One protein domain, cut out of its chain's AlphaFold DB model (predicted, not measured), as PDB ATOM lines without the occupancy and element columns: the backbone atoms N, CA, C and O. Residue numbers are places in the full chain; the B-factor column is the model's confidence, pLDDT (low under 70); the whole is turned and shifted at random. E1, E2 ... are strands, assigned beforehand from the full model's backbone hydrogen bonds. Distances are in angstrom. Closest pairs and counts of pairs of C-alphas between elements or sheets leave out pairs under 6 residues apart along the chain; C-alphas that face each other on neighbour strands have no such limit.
ATOM      1  N   THR A 237      43.918 -25.988 -25.391       95.12
ATOM      2  CA  THR A 237      42.651 -25.508 -24.842       95.12
ATOM      3  C   THR A 237      42.923 -24.562 -23.672       95.12
ATOM      4  O   THR A 237      43.782 -24.829 -22.829       95.12
ATOM      5  N   LEU A 238      42.228 -23.431 -23.656       95.69
ATOM      6  CA  LEU A 238      42.183 -22.527 -22.515       95.69
ATOM      7  C   LEU A 238      41.431 -23.211 -21.366       95.69
ATOM      8  O   LEU A 238      40.463 -23.931 -21.596       95.69
ATOM      9  N   HIS A 239      41.885 -23.007 -20.135       90.38
ATOM     10  CA  HIS A 239      41.240 -23.568 -18.951       90.38
ATOM     11  C   HIS A 239      40.562 -22.452 -18.169       90.38
ATOM     12  O   HIS A 239      41.114 -21.363 -18.046       90.38
ATOM     13  N   GLY A 240      39.381 -22.734 -17.639       87.19
ATOM     14  CA  GLY A 240      38.607 -21.782 -16.857       87.19
ATOM     15  C   GLY A 240      37.172 -22.255 -16.693       87.19
ATOM     16  O   GLY A 240      36.711 -23.144 -17.414       87.19
ATOM     17  N   ASN A 241      36.463 -21.659 -15.740       86.81
ATOM     18  CA  ASN A 241      35.043 -21.928 -15.573       86.81
ATOM     19  C   ASN A 241      34.278 -21.478 -16.829       86.81
ATOM     20  O   ASN A 241      34.583 -20.428 -17.390       86.81
ATOM     21  N   LYS A 242      33.294 -22.272 -17.267       89.69
ATOM     22  CA  LYS A 242      32.479 -22.024 -18.473       89.69
ATOM     23  C   LYS A 242      33.266 -21.945 -19.794       89.69
ATOM     24  O   LYS A 242      32.673 -21.618 -20.821       89.69
ATOM     25  N   ILE A 243      34.564 -22.276 -19.797       94.88
ATOM     26  CA  ILE A 243      35.353 -22.373 -21.027       94.88
ATOM     27  C   ILE A 243      34.985 -23.649 -21.776       94.88
ATOM     28  O   ILE A 243      35.107 -24.764 -21.271       94.88
ATOM     29  N   ILE A 244      34.595 -23.468 -23.027       95.44
ATOM     30  CA  ILE A 244      34.286 -24.530 -23.971       95.44
ATOM     31  C   ILE A 244      35.482 -24.711 -24.902       95.44
ATOM     32  O   ILE A 244      36.112 -23.747 -25.348       95.44
ATOM     33  N   LYS A 245      35.801 -25.964 -25.228       96.69
ATOM     34  CA  LYS A 245      36.870 -26.282 -26.174       96.69
ATOM     35  C   LYS A 245      36.528 -25.756 -27.573       96.69
ATOM     36  O   LYS A 245      35.512 -26.137 -28.153       96.69
ATOM     37  N   ALA A 246      37.413 -24.929 -28.127       97.00
ATOM     38  CA  ALA A 246      37.315 -24.458 -29.504       97.00
ATOM     39  C   ALA A 246      37.596 -25.585 -30.517       97.00
ATOM     40  O   ALA A 246      38.365 -26.517 -30.250       97.00
ATOM     41  N   LYS A 247      36.994 -25.476 -31.702       96.19
ATOM     42  CA  LYS A 247      37.302 -26.291 -32.880       96.19
ATOM     43  C   LYS A 247      38.445 -25.628 -33.643       96.19
ATOM     44  O   LYS A 247      38.430 -24.420 -33.852       96.19
ATOM     45  N   LEU A 248      39.440 -26.420 -34.035       95.12
ATOM     46  CA  LEU A 248      40.679 -25.931 -34.639       95.12
ATOM     47  C   LEU A 248      40.909 -26.631 -35.975       95.12
ATOM     48  O   LEU A 248      40.955 -27.862 -36.017       95.12
ATOM     49  N   ARG A 249      41.083 -25.854 -37.047       94.44
ATOM     50  CA  ARG A 249      41.459 -26.355 -38.377       94.44
ATOM     51  C   ARG A 249      42.769 -25.707 -38.794       94.44
ATOM     52  O   ARG A 249      42.837 -24.492 -38.917       94.44
ATOM     53  N   TYR A 250      43.806 -26.514 -38.974       92.06
ATOM     54  CA  TYR A 250      45.129 -26.036 -39.362       92.06
ATOM     55  C   TYR A 250      45.316 -26.180 -40.865       92.06
ATOM     56  O   TYR A 250      44.936 -27.206 -41.427       92.06
ATOM     57  N   PHE A 251      45.931 -25.184 -41.488       88.88
ATOM     58  CA  PHE A 251      46.277 -25.211 -42.905       88.88
ATOM     59  C   PHE A 251      47.590 -24.464 -43.136       88.88
ATOM     60  O   PHE A 251      48.016 -23.658 -42.306       88.88
ATOM     61  N   LYS A 252      48.251 -24.763 -44.252       88.38
ATOM     62  CA  LYS A 252      49.506 -24.126 -44.645       88.38
ATOM     63  C   LYS A 252      49.292 -23.385 -45.960       88.38
ATOM     64  O   LYS A 252      48.735 -23.957 -46.893       88.38
ATOM     65  N   ASN A 253      49.739 -22.136 -46.027       83.31
ATOM     66  CA  ASN A 253      49.761 -21.345 -47.254       83.31
ATOM     67  C   ASN A 253      51.112 -20.628 -47.363       83.31
ATOM     68  O   ASN A 253      51.546 -20.027 -46.384       83.31
ATOM     69  N   ASP A 254      51.794 -20.739 -48.504       82.38
ATOM     70  CA  ASP A 254      53.091 -20.088 -48.772       82.38
ATOM     71  C   ASP A 254      54.126 -20.231 -47.639       82.38
ATOM     72  O   ASP A 254      54.740 -19.271 -47.181       82.38
ATOM     73  N   ASN A 255      54.297 -21.455 -47.127       82.50
ATOM     74  CA  ASN A 255      55.163 -21.778 -45.981       82.50
ATOM     75  C   ASN A 255      54.768 -21.184 -44.622       82.50
ATOM     76  O   ASN A 255      55.438 -21.447 -43.623       82.50
ATOM     77  N   ILE A 256      53.640 -20.489 -44.541       85.50
ATOM     78  CA  ILE A 256      53.083 -19.972 -43.298       85.50
ATOM     79  C   ILE A 256      51.993 -20.927 -42.807       85.50
ATOM     80  O   ILE A 256      51.106 -21.336 -43.558       85.50
ATOM     81  N   ASN A 257      52.052 -21.282 -41.523       90.69
ATOM     82  CA  ASN A 257      51.000 -22.062 -40.879       90.69
ATOM     83  C   ASN A 257      49.909 -21.129 -40.349       90.69
ATOM     84  O   ASN A 257      50.195 -20.136 -39.674       90.69
ATOM     85  N   PHE A 258      48.663 -21.494 -40.608       92.31
ATOM     86  CA  PHE A 258      47.474 -20.800 -40.143       92.31
ATOM     87  C   PHE A 258      46.575 -21.756 -39.363       92.31
ATOM     88  O   PHE A 258      46.640 -22.983 -39.503       92.31
ATOM     89  N   VAL A 259      45.718 -21.182 -38.525       94.44
ATOM     90  CA  VAL A 259      44.663 -21.912 -37.828       94.44
ATOM     91  C   VAL A 259      43.365 -21.129 -37.899       94.44
ATOM     92  O   VAL A 259      43.330 -19.951 -37.559       94.44
ATOM     93  N   VAL A 260      42.297 -21.804 -38.315       95.12
ATOM     94  CA  VAL A 260      40.923 -21.341 -38.125       95.12
ATOM     95  C   VAL A 260      40.445 -21.841 -36.769       95.12
ATOM     96  O   VAL A 260      40.456 -23.048 -36.499       95.12
ATOM     97  N   ILE A 261      40.036 -20.909 -35.921       96.94
ATOM     98  CA  ILE A 261      39.471 -21.139 -34.596       96.94
ATOM     99  C   ILE A 261      37.980 -20.845 -34.688       96.94
ATOM    100  O   ILE A 261      37.585 -19.749 -35.071       96.94
ATOM    101  N   SER A 262      37.147 -21.810 -34.318       96.12
ATOM    102  CA  SER A 262      35.699 -21.627 -34.260       96.12
ATOM    103  C   SER A 262      35.114 -22.238 -32.996       96.12
ATOM    104  O   SER A 262      35.737 -23.071 -32.327       96.12
ATOM    105  N   CYS A 263      33.908 -21.815 -32.635       95.38
ATOM    106  CA  CYS A 263      33.234 -22.297 -31.436       95.38
ATOM    107  C   CYS A 263      32.141 -23.321 -31.758       95.38
ATOM    108  O   CYS A 263      31.490 -23.240 -32.802       95.38
ATOM    109  N   PRO A 264      31.890 -24.298 -30.866       94.12
ATOM    110  CA  PRO A 264      30.662 -25.081 -30.918       94.12
ATOM    111  C   PRO A 264      29.430 -24.168 -30.879       94.12
ATOM    112  O   PRO A 264      29.450 -23.123 -30.224       94.12
ATOM    113  N   LYS A 265      28.359 -24.588 -31.562       90.56
ATOM    114  CA  LYS A 265      27.094 -23.849 -31.627       90.56
ATOM    115  C   LYS A 265      26.592 -23.536 -30.215       90.56
ATOM    116  O   LYS A 265      26.567 -24.427 -29.366       90.56
ATOM    117  N   ASN A 266      26.200 -22.283 -29.983       91.38
ATOM    118  CA  ASN A 266      25.559 -21.884 -28.734       91.38
ATOM    119  C   ASN A 266      24.194 -22.593 -28.626       91.38
ATOM    120  O   ASN A 266      23.415 -22.516 -29.584       91.38
ATOM    121  N   PRO A 267      23.902 -23.316 -27.525       90.00
ATOM    122  CA  PRO A 267      22.602 -23.953 -27.333       90.00
ATOM    123  C   PRO A 267      21.461 -22.935 -27.248       90.00
ATOM    124  O   PRO A 267      20.334 -23.276 -27.596       90.00
ATOM    125  N   THR A 268      21.743 -21.694 -26.844       88.38
ATOM    126  CA  THR A 268      20.772 -20.599 -26.832       88.38
ATOM    127  C   THR A 268      20.711 -19.950 -28.219       88.38
ATOM    128  O   THR A 268      21.688 -19.317 -28.642       88.38
ATOM    129  N   PRO A 269      19.586 -20.065 -28.954       84.50
ATOM    130  CA  PRO A 269      19.454 -19.461 -30.277       84.50
ATOM    131  C   PRO A 269      19.663 -17.946 -30.225       84.50
ATOM    132  O   PRO A 269      19.153 -17.276 -29.334       84.50
ATOM    133  N   GLY A 270      20.430 -17.409 -31.172       82.06
ATOM    134  CA  GLY A 270      20.704 -15.974 -31.266       82.06
ATOM    135  C   GLY A 270      21.669 -15.422 -30.211       82.06
ATOM    136  O   GLY A 270      21.974 -14.234 -30.261       82.06
ATOM    137  N   ALA A 271      22.169 -16.229 -29.271       88.62
ATOM    138  CA  ALA A 271      23.095 -15.738 -28.258       88.62
ATOM    139  C   ALA A 271      24.541 -15.650 -28.765       88.62
ATOM    140  O   ALA A 271      25.051 -16.546 -29.447       88.62
ATOM    141  N   TYR A 272      25.220 -14.568 -28.379       89.94
ATOM    142  CA  TYR A 272      26.614 -14.327 -28.739       89.94
ATOM    143  C   TYR A 272      27.548 -15.399 -28.179       89.94
ATOM    144  O   TYR A 272      27.337 -15.947 -27.098       89.94
ATOM    145  N   THR A 273      28.606 -15.693 -28.922       93.88
ATOM    146  CA  THR A 273      29.732 -16.524 -28.490       93.88
ATOM    147  C   THR A 273      31.012 -15.726 -28.651       93.88
ATOM    148  O   THR A 273      31.112 -14.929 -29.578       93.88
ATOM    149  N   TRP A 274      31.980 -15.955 -27.769       94.69
ATOM    150  CA  TRP A 274      33.269 -15.271 -27.768       94.69
ATOM    151  C   TRP A 274      34.409 -16.277 -27.877       94.69
ATOM    152  O   TRP A 274      34.397 -17.287 -27.172       94.69
ATOM    153  N   ILE A 275      35.392 -15.992 -28.733       96.25
ATOM    154  CA  ILE A 275      36.676 -16.700 -28.779       96.25
ATOM    155  C   ILE A 275      37.648 -15.946 -27.877       96.25
ATOM    156  O   ILE A 275      37.926 -14.770 -28.107       96.25
ATOM    157  N   LEU A 276      38.180 -16.633 -26.872       95.75
ATOM    158  CA  LEU A 276      39.142 -16.101 -25.915       95.75
ATOM    159  C   LEU A 276      40.527 -16.701 -26.134       95.75
ATOM    160  O   LEU A 276      40.648 -17.888 -26.456       95.75
ATOM    161  N   ALA A 277      41.560 -15.906 -25.877       95.50
ATOM    162  CA  ALA A 277      42.958 -16.326 -25.888       95.50
ATOM    163  C   ALA A 277      43.672 -15.951 -24.588       95.50
ATOM    164  O   ALA A 277      43.288 -14.983 -23.933       95.50
ATOM    165  N   ASP A 278      44.713 -16.703 -24.217       93.81
ATOM    166  CA  ASP A 278      45.554 -16.350 -23.071       93.81
ATOM    167  C   ASP A 278      46.347 -15.060 -23.331       93.81
ATOM    168  O   ASP A 278      46.993 -14.905 -24.368       93.81
ATOM    169  N   SER A 279      46.318 -14.140 -22.369       91.25
ATOM    170  CA  SER A 279      47.003 -12.846 -22.434       91.25
ATOM    171  C   SER A 279      47.540 -12.434 -21.062       91.25
ATOM    172  O   SER A 279      47.162 -12.973 -20.026       91.25
ATOM    173  N   LYS A 280      48.461 -11.467 -21.049       88.38
ATOM    174  CA  LYS A 280      48.977 -10.871 -19.806       88.38
ATOM    175  C   LYS A 280      47.948  -9.963 -19.130       88.38
ATOM    176  O   LYS A 280      47.985  -9.816 -17.913       88.38
ATOM    177  N   HIS A 281      47.054  -9.365 -19.910       86.94
ATOM    178  CA  HIS A 281      45.961  -8.518 -19.441       86.94
ATOM    179  C   HIS A 281      44.611  -9.169 -19.766       86.94
ATOM    180  O   HIS A 281      44.550 -10.171 -20.480       86.94
ATOM    181  N   THR A 282      43.531  -8.622 -19.207       88.44
ATOM    182  CA  THR A 282      42.168  -9.114 -19.447       88.44
ATOM    183  C   THR A 282      41.351  -8.036 -20.138       88.44
ATOM    184  O   THR A 282      41.195  -6.965 -19.559       88.44
ATOM    185  N   SER A 283      40.835  -8.313 -21.338       85.06
ATOM    186  CA  SER A 283      40.003  -7.356 -22.078       85.06
ATOM    187  C   SER A 283      39.149  -8.027 -23.170       85.06
ATOM    188  O   SER A 283      39.703  -8.705 -24.037       85.06
ATOM    189  N   PRO A 284      37.813  -7.866 -23.168       83.12
ATOM    190  CA  PRO A 284      36.975  -7.554 -22.013       83.12
ATOM    191  C   PRO A 284      36.922  -8.744 -21.034       83.12
ATOM    192  O   PRO A 284      37.295  -9.871 -21.359       83.12
ATOM    193  N   SER A 285      36.473  -8.503 -19.800       85.50
ATOM    194  CA  SER A 285      36.395  -9.556 -18.778       85.50
ATOM    195  C   SER A 285      35.114 -10.383 -18.898       85.50
ATOM    196  O   SER A 285      34.011  -9.845 -18.852       85.50
ATOM    197  N   PHE A 286      35.268 -11.709 -18.953       86.44
ATOM    198  CA  PHE A 286      34.167 -12.687 -18.903       86.44
ATOM    199  C   PHE A 286      34.198 -13.544 -17.628       86.44
ATOM    200  O   PHE A 286      33.679 -14.659 -17.602       86.44
ATOM    201  N   GLY A 287      34.864 -13.058 -16.575       85.62
ATOM    202  CA  GLY A 287      35.111 -13.849 -15.365       85.62
ATOM    203  C   GLY A 287      36.191 -14.923 -15.540       85.62
ATOM    204  O   GLY A 287      36.321 -15.805 -14.693       85.62
ATOM    205  N   VAL A 288      36.975 -14.841 -16.619       88.88
ATOM    206  CA  VAL A 288      38.196 -15.625 -16.821       88.88
ATOM    207  C   VAL A 288      39.365 -14.637 -16.835       88.88
ATOM    208  O   VAL A 288      39.416 -13.782 -17.717       88.88
ATOM    209  N   PRO A 289      40.253 -14.662 -15.826       90.19
ATOM    210  CA  PRO A 289      41.381 -13.743 -15.774       90.19
ATOM    211  C   PRO A 289      42.433 -14.121 -16.818       90.19
ATOM    212  O   PRO A 289      42.523 -15.278 -17.228       90.19
ATOM    213  N   GLN A 290      43.279 -13.155 -17.180       92.50
ATOM    214  CA  GLN A 290      44.402 -13.340 -18.109       92.50
ATOM    215  C   GLN A 290      43.950 -13.796 -19.502       92.50
ATOM    216  O   GLN A 290      44.581 -14.648 -20.137       92.50
ATOM    217  N   THR A 291      42.835 -13.238 -19.981       93.06
ATOM    218  CA  THR A 291      42.303 -13.546 -21.310       93.06
ATOM    219  C   THR A 291      41.841 -12.320 -22.064       93.06
ATOM    220  O   THR A 291      41.214 -11.436 -21.485       93.06
ATOM    221  N   VAL A 292      42.053 -12.329 -23.375       93.38
ATOM    222  CA  VAL A 292      41.490 -11.336 -24.297       93.38
ATOM    223  C   VAL A 292      40.462 -11.967 -25.225       93.38
ATOM    224  O   VAL A 292      40.580 -13.153 -25.552       93.38
ATOM    225  N   ALA A 293      39.467 -11.192 -25.656       93.19
ATOM    226  CA  ALA A 293      38.565 -11.616 -26.722       93.19
ATOM    227  C   ALA A 293      39.185 -11.362 -28.094       93.19
ATOM    228  O   ALA A 293      39.466 -10.226 -28.461       93.19
ATOM    229  N   LEU A 294      39.325 -12.428 -28.879       93.00
ATOM    230  CA  LEU A 294      39.758 -12.342 -30.271       93.00
ATOM    231  C   LEU A 294      38.599 -11.984 -31.207       93.00
ATOM    232  O   LEU A 294      38.767 -11.218 -32.145       93.00
ATOM    233  N   ALA A 295      37.419 -12.559 -30.960       92.25
ATOM    234  CA  ALA A 295      36.220 -12.329 -31.761       92.25
ATOM    235  C   ALA A 295      34.951 -12.624 -30.952       92.25
ATOM    236  O   ALA A 295      34.964 -13.471 -30.052       92.25
ATOM    237  N   GLY A 296      33.849 -11.961 -31.307       91.31
ATOM    238  CA  GLY A 296      32.528 -12.135 -30.705       91.31
ATOM    239  C   GLY A 296      31.419 -12.063 -31.750       91.31
ATOM    240  O   GLY A 296      31.489 -11.245 -32.661       91.31
ATOM    241  N   GLY A 297      30.408 -12.931 -31.662       90.19
ATOM    242  CA  GLY A 297      29.348 -12.989 -32.677       90.19
ATOM    243  C   GLY A 297      28.488 -14.255 -32.624       90.19
ATOM    244  O   GLY A 297      28.619 -15.084 -31.720       90.19
ATOM    245  N   ILE A 298      27.619 -14.414 -33.623       88.56
ATOM    246  CA  ILE A 298      26.921 -15.672 -33.926       88.56
ATOM    247  C   ILE A 298      27.715 -16.381 -35.028       88.56
ATOM    248  O   ILE A 298      28.057 -15.753 -36.022       88.56
ATOM    249  N   ASN A 299      27.987 -17.683 -34.872       84.69
ATOM    250  CA  ASN A 299      28.740 -18.487 -35.851       84.69
ATOM    251  C   ASN A 299      30.112 -17.886 -36.218       84.69
ATOM    252  O   ASN A 299      30.454 -17.767 -37.390       84.69
ATOM    253  N   ILE A 300      30.894 -17.503 -35.210       90.06
ATOM    254  CA  ILE A 300      32.191 -16.854 -35.420       90.06
ATOM    255  C   ILE A 300      33.311 -17.824 -35.782       90.06
ATOM    256  O   ILE A 300      33.434 -18.915 -35.212       90.06
ATOM    257  N   GLU A 301      34.180 -17.351 -36.670       93.56
ATOM    258  CA  GLU A 301      35.482 -17.933 -36.958       93.56
ATOM    259  C   GLU A 301      36.564 -16.854 -36.846       93.56
ATOM    260  O   GLU A 301      36.329 -15.681 -37.131       93.56
ATOM    261  N   PHE A 302      37.756 -17.258 -36.418       94.06
ATOM    262  CA  PHE A 302      38.919 -16.391 -36.293       94.06
ATOM    263  C   PHE A 302      40.141 -17.080 -36.891       94.06
ATOM    264  O   PHE A 302      40.399 -18.246 -36.592       94.06
ATOM    265  N   ILE A 303      40.914 -16.368 -37.711       92.19
ATOM    266  CA  ILE A 303      42.130 -16.904 -38.330       92.19
ATOM    267  C   ILE A 303      43.351 -16.331 -37.619       92.19
ATOM    268  O   ILE A 303      43.520 -15.116 -37.542       92.19
ATOM    269  N   ALA A 304      44.226 -17.212 -37.138       93.88
ATOM    270  CA  ALA A 304      45.504 -16.832 -36.546       93.88
ATOM    271  C   ALA A 304      46.675 -17.348 -37.383       93.88
ATOM    272  O   ALA A 304      46.630 -18.448 -37.943       93.88
ATOM    273  N   LYS A 305      47.750 -16.562 -37.421       92.88
ATOM    274  CA  LYS A 305      49.007 -16.904 -38.088       92.88
ATOM    275  C   LYS A 305      50.000 -17.458 -37.070       92.88
ATOM    276  O   LYS A 305      50.089 -16.963 -35.948       92.88
ATOM    277  N   PHE A 306      50.778 -18.464 -37.447       91.25
ATOM    278  CA  PHE A 306      51.901 -18.918 -36.633       91.25
ATOM    279  C   PHE A 306      53.083 -17.946 -36.783       91.25
ATOM    280  O   PHE A 306      53.559 -17.718 -37.895       91.25
ATOM    281  N   GLY A 307      53.514 -17.344 -35.674       84.75
ATOM    282  CA  GLY A 307      54.565 -16.323 -35.637       84.75
ATOM    283  C   GLY A 307      55.948 -16.850 -35.243       84.75
ATOM    284  O   GLY A 307      56.111 -17.992 -34.807       84.75
ATOM    285  N   GLU A 308      56.944 -15.965 -35.313       72.19
ATOM    286  CA  GLU A 308      58.390 -16.266 -35.240       72.19
ATOM    287  C   GLU A 308      58.932 -16.711 -33.861       72.19
ATOM    288  O   GLU A 308      60.131 -16.864 -33.669       72.19
ATOM    289  N   HIS A 309      58.074 -17.012 -32.881       72.62
ATOM    290  CA  HIS A 309      58.500 -17.463 -31.541       72.62
ATOM    291  C   HIS A 309      57.715 -18.676 -31.024       72.62
ATOM    292  O   HIS A 309      57.513 -18.852 -29.813       72.62
ATOM    293  N   GLY A 310      57.197 -19.496 -31.939       81.25
ATOM    294  CA  GLY A 310      56.405 -20.673 -31.584       81.25
ATOM    295  C   GLY A 310      55.091 -20.324 -30.874       81.25
ATOM    296  O   GLY A 310      54.647 -21.055 -29.980       81.25
ATOM    297  N   LYS A 311      54.517 -19.162 -31.207       88.69
ATOM    298  CA  LYS A 311      53.239 -18.655 -30.697       88.69
ATOM    299  C   LYS A 311      52.329 -18.301 -31.866       88.69
ATOM    300  O   LYS A 311      52.806 -17.967 -32.947       88.69
ATOM    301  N   TRP A 312      51.032 -18.370 -31.614       93.06
ATOM    302  CA  TRP A 312      50.013 -17.942 -32.560       93.06
ATOM    303  C   TRP A 312      49.763 -16.458 -32.393       93.06
ATOM    304  O   TRP A 312      49.839 -15.947 -31.276       93.06
ATOM    305  N   GLU A 313      49.510 -15.779 -33.501       92.50
ATOM    306  CA  GLU A 313      49.352 -14.338 -33.548       92.50
ATOM    307  C   GLU A 313      48.059 -13.958 -34.271       92.50
ATOM    308  O   GLU A 313      47.744 -14.507 -35.330       92.50
ATOM    309  N   GLY A 314      47.330 -13.003 -33.703       87.38
ATOM    310  CA  GLY A 314      46.090 -12.475 -34.262       87.38
ATOM    311  C   GLY A 314      45.693 -11.173 -33.574       87.38
ATOM    312  O   GLY A 314      46.168 -10.899 -32.474       87.38
ATOM    313  N   LYS A 315      44.867 -10.366 -34.239       84.75
ATOM    314  CA  LYS A 315      44.332  -9.125 -33.667       84.75
ATOM    315  C   LYS A 315      43.214  -9.435 -32.676       84.75
ATOM    316  O   LYS A 315      42.447 -10.363 -32.930       84.75
ATOM    317  N   ASP A 316      43.148  -8.720 -31.560       79.06
ATOM    318  CA  ASP A 316      41.987  -8.799 -30.671       79.06
ATOM    319  C   ASP A 316      40.823  -7.934 -31.172       79.06
ATOM    320  O   ASP A 316      40.892  -7.286 -32.217       79.06
ATOM    321  N   LEU A 317      39.729  -7.967 -30.413       74.31
ATOM    322  CA  LEU A 317      38.531  -7.187 -30.688       74.31
ATOM    323  C   LEU A 317      38.616  -5.748 -30.151       74.31
ATOM    324  O   LEU A 317      37.874  -4.892 -30.628       74.31
ATOM    325  N   SER A 318      39.455  -5.491 -29.142       66.12
ATOM    326  CA  SER A 318      39.479  -4.215 -28.418       66.12
ATOM    327  C   SER A 318      40.521  -3.216 -28.909       66.12
ATOM    328  O   SER A 318      40.239  -2.021 -28.854       66.12
ATOM    329  N   GLU A 319      41.701  -3.654 -29.352       59.00
ATOM    330  CA  GLU A 319      42.855  -2.748 -29.470       59.00
ATOM    331  C   GLU A 319      43.564  -2.800 -30.829       59.00
ATOM    332  O   GLU A 319      44.575  -2.123 -31.009       59.00
ATOM    333  N   ASP A 320      43.061  -3.565 -31.807       61.41
ATOM    334  CA  ASP A 320      43.740  -3.817 -33.097       61.41
ATOM    335  C   ASP A 320      45.183  -4.358 -32.926       61.41
ATOM    336  O   ASP A 320      45.924  -4.550 -33.905       61.41
ATOM    337  N   GLU A 321      45.586  -4.633 -31.680       68.62
ATOM    338  CA  GLU A 321      46.922  -5.018 -31.284       68.62
ATOM    339  C   GLU A 321      47.096  -6.499 -31.598       68.62
ATOM    340  O   GLU A 321      46.218  -7.351 -31.436       68.62
ATOM    341  N   LYS A 322      48.275  -6.829 -32.108       82.31
ATOM    342  CA  LYS A 322      48.614  -8.198 -32.451       82.31
ATOM    343  C   LYS A 322      48.962  -8.971 -31.179       82.31
ATOM    344  O   LYS A 322      50.089  -8.904 -30.686       82.31
ATOM    345  N   HIS A 323      48.041  -9.796 -30.695       86.50
ATOM    346  CA  HIS A 323      48.270 -10.644 -29.529       86.50
ATOM    347  C   HIS A 323      48.967 -11.945 -29.885       86.50
ATOM    348  O   HIS A 323      48.653 -12.604 -30.874       86.50
ATOM    349  N   ARG A 324      49.894 -12.348 -29.010       91.62
ATOM    350  CA  ARG A 324      50.625 -13.615 -29.091       91.62
ATOM    351  C   ARG A 324      50.114 -14.590 -28.040       91.62
ATOM    352  O   ARG A 324      50.379 -14.392 -26.855       91.62
ATOM    353  N   PHE A 325      49.511 -15.689 -28.469       93.25
ATOM    354  CA  PHE A 325      48.840 -16.640 -27.585       93.25
ATOM    355  C   PHE A 325      49.231 -18.097 -27.867       93.25
ATOM    356  O   PHE A 325      49.866 -18.443 -28.873       93.25
ATOM    357  N   ARG A 326      48.921 -18.970 -26.908       94.38
ATOM    358  CA  ARG A 326      49.186 -20.421 -26.956       94.38
ATOM    359  C   ARG A 326      47.954 -21.250 -26.614       94.38
ATOM    360  O   ARG A 326      47.953 -22.457 -26.880       94.38
ATOM    361  N   ARG A 327      46.944 -20.638 -26.002       95.44
ATOM    362  CA  ARG A 327      45.718 -21.288 -25.554       95.44
ATOM    363  C   ARG A 327      44.516 -20.511 -26.054       95.44
ATOM    364  O   ARG A 327      44.522 -19.287 -26.012       95.44
ATOM    365  N   VAL A 328      43.492 -21.235 -26.488       96.81
ATOM    366  CA  VAL A 328      42.218 -20.643 -26.902       96.81
ATOM    367  C   VAL A 328      41.036 -21.428 -26.360       96.81
ATOM    368  O   VAL A 328      41.114 -22.643 -26.143       96.81
ATOM    369  N   GLY A 329      39.933 -20.731 -26.137       97.00
ATOM    370  CA  GLY A 329      38.681 -21.306 -25.673       97.00
ATOM    371  C   GLY A 329      37.500 -20.458 -26.107       97.00
ATOM    372  O   GLY A 329      37.666 -19.369 -26.643       97.00
ATOM    373  N   CYS A 330      36.306 -20.979 -25.881       96.50
ATOM    374  CA  CYS A 330      35.058 -20.311 -26.204       96.50
ATOM    375  C   CYS A 330      34.253 -20.048 -24.937       96.50
ATOM    376  O   CYS A 330      34.275 -20.866 -24.018       96.50
ATOM    377  N   ILE A 331      33.490 -18.958 -24.920       95.06
ATOM    378  CA  ILE A 331      32.434 -18.725 -23.928       95.06
ATOM    379  C   ILE A 331      31.125 -18.436 -24.651       95.06
ATOM    380  O   ILE A 331      31.069 -17.598 -25.552       95.06
ATOM    381  N   HIS A 332      30.064 -19.125 -24.234       93.50
ATOM    382  CA  HIS A 332      28.698 -18.834 -24.661       93.50
ATOM    383  C   HIS A 332      28.100 -17.724 -23.797       93.50
ATOM    384  O   HIS A 332      28.118 -17.793 -22.568       93.50
ATOM    385  N   GLY A 333      27.558 -16.703 -24.449       86.25
ATOM    386  CA  GLY A 333      26.667 -15.733 -23.829       86.25
ATOM    387  C   GLY A 333      25.282 -16.334 -23.596       86.25
ATOM    388  O   GLY A 333      24.895 -17.313 -24.236       86.25
ATOM    389  N   ALA A 334      24.535 -15.729 -22.674       79.12
ATOM    390  CA  ALA A 334      23.182 -16.155 -22.316       79.12
ATOM    391  C   ALA A 334      22.082 -15.307 -22.980       79.12
ATOM    392  O   ALA A 334      20.941 -15.751 -23.075       79.12
ATOM    393  N   THR A 335      22.412 -14.102 -23.444       68.69
ATOM    394  CA  THR A 335      21.435 -13.144 -23.972       68.69
ATOM    395  C   THR A 335      21.246 -13.341 -25.469       68.69
ATOM    396  O   THR A 335      22.220 -13.294 -26.222       68.69
ATOM    397  N   GLN A 336      19.997 -13.534 -25.900       60.44
ATOM    398  CA  GLN A 336      19.642 -13.519 -27.317       60.44
ATOM    399  C   GLN A 336      19.948 -12.132 -27.890       60.44
ATOM    400  O   GLN A 336      19.548 -11.116 -27.323       60.44
ATOM    401  N   SER A 337      20.679 -12.078 -28.997       55.72
ATOM    402  CA  SER A 337      20.822 -10.844 -29.756       55.72
ATOM    403  C   SER A 337      19.497 -10.570 -30.465       55.72
ATOM    404  O   SER A 337      19.082 -11.293 -31.367       55.72
TER     405      SER A 337
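AT A GLANCE: This is residues 237 to 337 of the 341 residues of an uncharacterized protein of Caenorhabditis remanei (UniProt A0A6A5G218). This is a small, elongated sandwich of two strongly twisted sheets: the five-strand sheet E1 E2 E5 E6 E7 and the three-strand sheet E4 E3 E8 face each other, their strands crossed at 35 degrees. They are only partly face to face: the E1 edge of the larger sheet is apart from the three strands of the smaller one, and at the other edge E7 turns over into E8 through a single residue. The printed part has 101 residues, with eight named strands, E1 to E8 in chain order, no named helix, and both sheets antiparallel: an all-strand domain. It is compact, with a radius of gyration of the C-alphas of 13.2 A, and spans 40 by 26 by 23 A.

IN THESE COORDINATES: Begin with the larger sheet: find C-alpha 247 at (37.302, -26.291, -32.880), from which E1, residues 247 to 253, runs 19.7 A. E2, residues 256 to 262, covers 19.7 A. Look next for E5, residues 301 to 307, 19.2 A long and starting at (35.482, -17.933, -36.958), then E6, residues 311 to 315, and E7, residues 322 to 325. In the smaller sheet, E4 is residues 291 to 297, 17.2 A, and E3 is residues 271 to 278, 23.1 A. E8, residues 327 to 336, runs 27.3 A to C-alpha 336 at (19.642, -13.519, -27.317).

HOW THE PARTS SIT: Across the larger sheet the order is E1 E2 E5 E6 E7, and from edge to edge the strands' lines turn by 118 degrees. In the hairpin E1 and E2, look at N 249 and O 260, 2.9 A apart. Between E2 and E5, N 304 and O 259 are 2.9 A apart. E5, E6 and E7 form a meander, each strand the antiparallel neighbour of the one before: N 305 and O 313 are 2.9 A apart, and N 323 and O 314 2.8 A. E5 is staggered, pairing with E2 over 301 to 305 and with E6 over 305 to 307. In the other sheet E3 is the inner strand: N 294 of E4 and O 275 are 2.8 A apart, and N 331 of E8 and O 274 2.9 A. Between the sheets, the closest C-alphas of E4 and E5 are those of Ala 295 and Phe 302, 6.7 A, and of E3 and E7 those of Asp 278 and Phe 325, 5.6 A. E7 and E8 meet only through their link.

THE WHOLE: The C-alphas farthest apart, those of Asn 255 and Thr 335, are 41.2 A apart. The printed part has no cut. The link E3 to E4, residues 279 to 290, is long. Mean pLDDT of the printed part is 88.2, and residues 318 to 321 and 335 to 337 are under 70.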